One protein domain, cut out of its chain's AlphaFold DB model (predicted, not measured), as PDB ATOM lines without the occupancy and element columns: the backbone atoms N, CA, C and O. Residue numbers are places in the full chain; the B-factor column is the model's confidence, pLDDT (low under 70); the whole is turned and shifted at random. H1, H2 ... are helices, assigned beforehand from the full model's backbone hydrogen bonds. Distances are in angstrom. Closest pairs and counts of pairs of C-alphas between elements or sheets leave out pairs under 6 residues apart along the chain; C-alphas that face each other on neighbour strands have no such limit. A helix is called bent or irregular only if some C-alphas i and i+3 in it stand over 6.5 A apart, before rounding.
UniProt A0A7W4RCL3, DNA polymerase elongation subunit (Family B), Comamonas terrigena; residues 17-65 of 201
ATOM      1  N   HIS A  17    -109.835 121.097  27.037       90.69
ATOM      2  CA  HIS A  17    -110.987 121.311  27.909       90.69
ATOM      3  C   HIS A  17    -111.241 122.815  28.091       90.69
ATOM      4  O   HIS A  17    -110.296 123.592  28.172       90.69
ATOM      5  N   GLY A  18    -112.511 123.226  28.156       87.44
ATOM      6  CA  GLY A  18    -112.897 124.629  28.389       87.44
ATOM      7  C   GLY A  18    -113.439 124.890  29.797       87.44
ATOM      8  O   GLY A  18    -113.090 125.889  30.418       87.44
ATOM      9  N   LEU A  19    -114.243 123.961  30.330       87.31
ATOM     10  CA  LEU A  19    -114.910 124.115  31.630       87.31
ATOM     11  C   LEU A  19    -113.951 124.325  32.816       87.31
ATOM     12  O   LEU A  19    -114.238 125.214  33.612       87.31
ATOM     13  N   PRO A  20    -112.813 123.604  32.940       87.50
ATOM     14  CA  PRO A  20    -111.888 123.836  34.051       87.50
ATOM     15  C   PRO A  20    -111.339 125.266  34.096       87.50
ATOM     16  O   PRO A  20    -111.201 125.827  35.175       87.50
ATOM     17  N   GLY A  21    -111.089 125.882  32.932       87.38
ATOM     18  CA  GLY A  21    -110.623 127.270  32.866       87.38
ATOM     19  C   GLY A  21    -111.678 128.262  33.358       87.38
ATOM     20  O   GLY A  21    -111.366 129.145  34.145       87.38
ATOM     21  N   ILE A  22    -112.942 128.069  32.958       88.69
ATOM     22  CA  ILE A  22    -114.068 128.897  33.425       88.69
ATOM     23  C   ILE A  22    -114.245 128.755  34.943       88.69
ATOM     24  O   ILE A  22    -114.399 129.758  35.636       88.69
ATOM     25  N   GLY A  23    -114.197 127.520  35.455       87.06
ATOM     26  CA  GLY A  23    -114.290 127.245  36.890       87.06
ATOM     27  C   GLY A  23    -113.187 127.946  37.682       87.06
ATOM     28  O   GLY A  23    -113.490 128.651  38.640       87.06
ATOM     29  N   ALA A  24    -111.935 127.839  37.230       86.44
ATOM     30  CA  ALA A  24    -110.795 128.495  37.869       86.44
ATOM     31  C   ALA A  24    -110.944 130.026  37.913       86.44
ATOM     32  O   ALA A  24    -110.707 130.634  38.952       86.44
ATOM     33  N   SER A  25    -111.396 130.657  36.821       89.31
ATOM     34  CA  SER A  25    -111.628 132.108  36.799       89.31
ATOM     35  C   SER A  25    -112.730 132.550  37.766       89.31
ATOM     36  O   SER A  25    -112.592 133.580  38.422       89.31
ATOM     37  N   LEU A  26    -113.818 131.782  37.881       88.62
ATOM     38  CA  LEU A  26    -114.890 132.081  38.834       88.62
ATOM     39  C   LEU A  26    -114.437 131.880  40.280       88.62
ATOM     40  O   LEU A  26    -114.798 132.678  41.141       88.62
ATOM     41  N   TRP A  27    -113.630 130.851  40.537       86.00
ATOM     42  CA  TRP A  27    -113.051 130.608  41.855       86.00
ATOM     43  C   TRP A  27    -112.115 131.744  42.279       86.00
ATOM     44  O   TRP A  27    -112.257 132.291  43.367       86.00
ATOM     45  N   GLN A  28    -111.241 132.194  41.377       90.25
ATOM     46  CA  GLN A  28    -110.377 133.349  41.623       90.25
ATOM     47  C   GLN A  28    -111.190 134.616  41.938       90.25
ATOM     48  O   GLN A  28    -110.850 135.361  42.855       90.25
ATOM     49  N   ALA A  29    -112.300 134.841  41.227       91.56
ATOM     50  CA  ALA A  29    -113.205 135.948  41.519       91.56
ATOM     51  C   ALA A  29    -113.905 135.790  42.887       91.56
ATOM     52  O   ALA A  29    -114.126 136.786  43.579       91.56
ATOM     53  N   CYS A  30    -114.240 134.560  43.306       88.12
ATOM     54  CA  CYS A  30    -114.751 134.292  44.654       88.12
ATOM     55  C   CYS A  30    -113.731 134.695  45.721       88.12
ATOM     56  O   CYS A  30    -114.111 135.326  46.710       88.12
ATOM     57  N   ASP A  31    -112.463 134.335  45.531       88.44
ATOM     58  CA  ASP A  31    -111.391 134.627  46.484       88.44
ATOM     59  C   ASP A  31    -111.102 136.127  46.565       88.44
ATOM     60  O   ASP A  31    -110.980 136.675  47.662       88.44
ATOM     61  N   GLU A  32    -111.110 136.828  45.432       93.00
ATOM     62  CA  GLU A  32    -111.006 138.287  45.401       93.00
ATOM     63  C   GLU A  32    -112.196 138.960  46.105       93.00
ATOM     64  O   GLU A  32    -112.021 139.894  46.892       93.00
ATOM     65  N   ALA A  33    -113.416 138.452  45.902       92.50
ATOM     66  CA  ALA A  33    -114.596 138.944  46.605       92.50
ATOM     67  C   ALA A  33    -114.494 138.729  48.127       92.50
ATOM     68  O   ALA A  33    -114.820 139.644  48.886       92.50
ATOM     69  N   LYS A  34    -114.001 137.565  48.583       87.81
ATOM     70  CA  LYS A  34    -113.738 137.291  50.011       87.81
ATOM     71  C   LYS A  34    -112.676 138.241  50.568       87.81
ATOM     72  O   LYS A  34    -112.891 138.836  51.622       87.81
ATOM     73  N   HIS A  35    -111.567 138.425  49.850       92.12
ATOM     74  CA  HIS A  35    -110.483 139.332  50.234       92.12
ATOM     75  C   HIS A  35    -110.987 140.772  50.409       92.12
ATOM     76  O   HIS A  35    -110.677 141.439  51.397       92.12
ATOM     77  N   ASN A  36    -111.852 141.221  49.499       94.50
ATOM     78  CA  ASN A  36    -112.471 142.545  49.539       94.50
ATOM     79  C   ASN A  36    -113.675 142.635  50.497       94.50
ATOM     80  O   ASN A  36    -114.363 143.656  50.516       94.50
ATOM     81  N   LYS A  37    -113.948 141.583  51.286       94.00
ATOM     82  CA  LYS A  37    -115.083 141.476  52.223       94.00
ATOM     83  C   LYS A  37    -116.450 141.715  51.566       94.00
ATOM     84  O   LYS A  37    -117.389 142.185  52.203       94.00
ATOM     85  N   ASN A  38    -116.572 141.379  50.284       93.62
ATOM     86  CA  ASN A  38    -117.814 141.462  49.528       93.62
ATOM     87  C   ASN A  38    -118.553 140.119  49.593       93.62
ATOM     88  O   ASN A  38    -118.546 139.324  48.648       93.62
ATOM     89  N   GLU A  39    -119.178 139.857  50.742       89.56
ATOM     90  CA  GLU A  39    -119.917 138.615  50.990       89.56
ATOM     91  C   GLU A  39    -121.034 138.352  49.962       89.56
ATOM     92  O   GLU A  39    -121.102 137.220  49.472       89.56
ATOM     93  N   PRO A  40    -121.863 139.338  49.549       93.44
ATOM     94  CA  PRO A  40    -122.895 139.104  48.538       93.44
ATOM     95  C   PRO A  40    -122.324 138.629  47.199       93.44
ATOM     96  O   PRO A  40    -122.858 137.698  46.595       93.44
ATOM     97  N   LEU A  41    -121.221 139.231  46.742       90.81
ATOM     98  CA  LEU A  41    -120.572 138.833  45.493       90.81
ATOM     99  C   LEU A  41    -119.961 137.434  45.600       90.81
ATOM    100  O   LEU A  41    -120.158 136.613  44.707       90.81
ATOM    101  N   SER A  42    -119.269 137.142  46.704       88.50
ATOM    102  CA  SER A  42    -118.697 135.817  46.962       88.50
ATOM    103  C   SER A  42    -119.779 134.726  46.939       88.50
ATOM    104  O   SER A  42    -119.623 133.693  46.287       88.50
ATOM    105  N   GLN A  43    -120.932 134.984  47.569       87.25
ATOM    106  CA  GLN A  43    -122.073 134.068  47.552       87.25
ATOM    107  C   GLN A  43    -122.687 133.915  46.153       87.25
ATOM    108  O   GLN A  43    -122.989 132.792  45.744       87.25
ATOM    109  N   ALA A  44    -122.849 135.009  45.403       89.75
ATOM    110  CA  ALA A  44    -123.393 134.973  44.045       89.75
ATOM    111  C   ALA A  44    -122.495 134.173  43.087       89.75
ATOM    112  O   ALA A  44    -122.991 133.344  42.322       89.75
ATOM    113  N   LEU A  45    -121.176 134.367  43.165       88.69
ATOM    114  CA  LEU A  45    -120.202 133.615  42.374       88.69
ATOM    115  C   LEU A  45    -120.197 132.128  42.758       88.69
ATOM    116  O   LEU A  45    -120.253 131.271  41.875       88.69
ATOM    117  N   LYS A  46    -120.250 131.802  44.058       85.75
ATOM    118  CA  LYS A  46    -120.384 130.414  44.535       85.75
ATOM    119  C   LYS A  46    -121.662 129.749  44.018       85.75
ATOM    120  O   LYS A  46    -121.639 128.587  43.607       85.75
ATOM    121  N   LEU A  47    -122.779 130.476  44.001       85.00
ATOM    122  CA  LEU A  47    -124.033 129.980  43.438       85.00
ATOM    123  C   LEU A  47    -123.917 129.742  41.927       85.00
ATOM    124  O   LEU A  47    -124.379 128.709  41.445       85.00
ATOM    125  N   ALA A  48    -123.264 130.648  41.194       86.38
ATOM    126  CA  ALA A  48    -123.030 130.497  39.761       86.38
ATOM    127  C   ALA A  48    -122.185 129.250  39.445       86.38
ATOM    128  O   ALA A  48    -122.555 128.477  38.563       86.38
ATOM    129  N   ILE A  49    -121.107 129.003  40.203       84.12
ATOM    130  CA  ILE A  49    -120.272 127.793  40.081       84.12
ATOM    131  C   ILE A  49    -121.121 126.529  40.274       84.12
ATOM    132  O   ILE A  49    -121.120 125.642  39.421       84.12
ATOM    133  N   ASN A  50    -121.920 126.473  41.343       81.12
ATOM    134  CA  ASN A  50    -122.809 125.336  41.604       81.12
ATOM    135  C   ASN A  50    -123.876 125.156  40.509       81.12
ATOM    136  O   ASN A  50    -124.221 124.027  40.150       81.12
ATOM    137  N   ALA A  51    -124.372 126.256  39.939       85.00
ATOM    138  CA  ALA A  51    -125.345 126.226  38.856       85.00
ATOM    139  C   ALA A  51    -124.768 125.652  37.550       85.00
ATOM    140  O   ALA A  51    -125.518 125.014  36.814       85.00
ATOM    141  N   PHE A  52    -123.460 125.782  37.270       82.62
ATOM    142  CA  PHE A  52    -122.850 125.168  36.077       82.62
ATOM    143  C   PHE A  52    -123.046 123.651  36.049       82.62
ATOM    144  O   PHE A  52    -123.437 123.106  35.015       82.62
ATOM    145  N   ALA A  53    -122.840 122.970  37.178       73.31
ATOM    146  CA  ALA A  53    -123.090 121.532  37.270       73.31
ATOM    147  C   ALA A  53    -124.576 121.197  37.040       73.31
ATOM    148  O   ALA A  53    -124.883 120.198  36.394       73.31
ATOM    149  N   GLY A  54    -125.495 122.046  37.513       79.81
ATOM    150  CA  GLY A  54    -126.936 121.879  37.297       79.81
ATOM    151  C   GLY A  54    -127.352 122.067  35.837       79.81
ATOM    152  O   GLY A  54    -128.027 121.211  35.270       79.81
ATOM    153  N   VAL A  55    -126.900 123.149  35.198       85.50
ATOM    154  CA  VAL A  55    -127.234 123.481  33.804       85.50
ATOM    155  C   VAL A  55    -126.711 122.414  32.844       85.50
ATOM    156  O   VAL A  55    -127.422 122.025  31.925       85.50
ATOM    157  N   LEU A  56    -125.514 121.870  33.078       83.88
ATOM    158  CA  LEU A  56    -124.953 120.782  32.264       83.88
ATOM    159  C   LEU A  56    -125.751 119.462  32.365       83.88
ATOM    160  O   LEU A  56    -125.550 118.558  31.549       83.88
ATOM    161  N   GLY A  57    -126.648 119.347  33.351       82.69
ATOM    162  CA  GLY A  57    -127.572 118.227  33.537       82.69
ATOM    163  C   GLY A  57    -129.008 118.482  33.099       82.69
ATOM    164  O   GLY A  57    -129.791 117.535  33.077       82.69
ATOM    165  N   ALA A  58    -129.353 119.715  32.732       86.38
ATOM    166  CA  ALA A  58    -130.658 120.053  32.181       86.38
ATOM    167  C   ALA A  58    -130.719 119.654  30.702       86.38
ATOM    168  O   ALA A  58    -129.808 119.981  29.940       86.38
ATOM    169  N   PHE A  59    -131.779 118.961  30.285       87.00
ATOM    170  CA  PHE A  59    -131.904 118.445  28.916       87.00
ATOM    171  C   PHE A  59    -132.040 119.564  27.871       87.00
ATOM    172  O   PHE A  59    -131.720 119.364  26.703       87.00
ATOM    173  N   GLU A  60    -132.477 120.750  28.295       89.69
ATOM    174  CA  GLU A  60    -132.606 121.963  27.487       89.69
ATOM    175  C   GLU A  60    -131.263 122.667  27.253       89.69
ATOM    176  O   GLU A  60    -131.154 123.553  26.402       89.69
ATOM    177  N   CYS A  61    -130.215 122.297  27.994       90.69
ATOM    178  CA  CYS A  61    -128.894 122.864  27.791       90.69
ATOM    179  C   CYS A  61    -128.261 122.305  26.514       90.69
ATOM    180  O   CYS A  61    -128.125 121.096  26.338       90.69
ATOM    181  N   ARG A  62    -127.738 123.188  25.656       92.06
ATOM    182  CA  ARG A  62    -126.977 122.798  24.454       92.06
ATOM    183  C   ARG A  62    -125.783 121.883  24.759       92.06
ATOM    184  O   ARG A  62    -125.362 121.117  23.899       92.06
ATOM    185  N   PHE A  63    -125.228 121.991  25.964       87.75
ATOM    186  CA  PHE A  63    -124.089 121.204  26.433       87.75
ATOM    187  C   PHE A  63    -124.501 120.006  27.299       87.75
ATOM    188  O   PHE A  63    -123.636 119.399  27.931       87.75
ATOM    189  N   PHE A  64    -125.796 119.667  27.331       87.81
ATOM    190  CA  PHE A  64    -126.304 118.524  28.071       87.81
ATOM    191  C   PHE A  64    -125.549 117.254  27.695       87.81
ATOM    192  O   PHE A  64    -125.488 116.846  26.532       87.81
ATOM    193  N   ASN A  65    -124.973 116.612  28.705       86.69
ATOM    194  CA  ASN A  65    -124.351 115.314  28.541       86.69
ATOM    195  C   ASN A  65    -124.512 114.509  29.837       86.69
ATOM    196  O   ASN A  65    -123.812 114.787  30.816       86.69
TER     197      ASN A  65
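Overview. This is residues 17 to 65 of the 201 residues of the protein "DNA polymerase elongation subunit (Family B)" of Comamonas terrigena (UniProt A0A7W4RCL3). A helical hairpin: two long helices, H1 and H2, run side by side in opposite ways, joined by a tight turn and spreading a little toward their free ends. After H2 a tail with no named element, residues 56 to 65, runs on past the end of that helix and hooks back. The printed part has 49 residues, with two named helices, H1 then H2, and no named strand; the class is all helix. The whole is loose, with a radius of gyration of the C-alphas of 12.4 A, and flat, spanning 37 by 21 by 10 A.

Arrangement. H1, residues 19 to 35, is followed by a tight link of 3 residues and then by H2, residues 39 to 55. The two helices touch, with 18 pairs of C-alphas within 8 A. Their closest C-alphas are those of Cys 30 and Ser 42, 4.8 A apart. Their lines stand at a shallow tilt of 17 degrees, and they run opposite ways, a helical hairpin. Their centres are 10.2 A apart. In H1 every O i to N i+4 pair is within hydrogen-bond range; in H2 11 of 13 are.

Along the chain. H1 begins at C-alpha 19, at (-114.910, 124.115, 31.630), and ends at C-alpha 35, at (-110.483, 139.332, 50.234), 24.4 A from first to last C-alpha. H2 begins at C-alpha 39, at (-119.917, 138.615, 50.990), and ends at C-alpha 55, at (-127.234, 123.481, 33.804), 24.0 A from first to last C-alpha. Neither helix is bent or irregular.

Size, cuts and confidence. The two C-alphas farthest apart are those of Asn 36, in the link, and Phe 59, in the tail, at 37.2 A. The first and last printed C-alphas, of His 17 and Asn 65, are 14.7 A apart. The printed part has no cut. The mean pLDDT of the printed part is 87.8, and no printed residue is under 70.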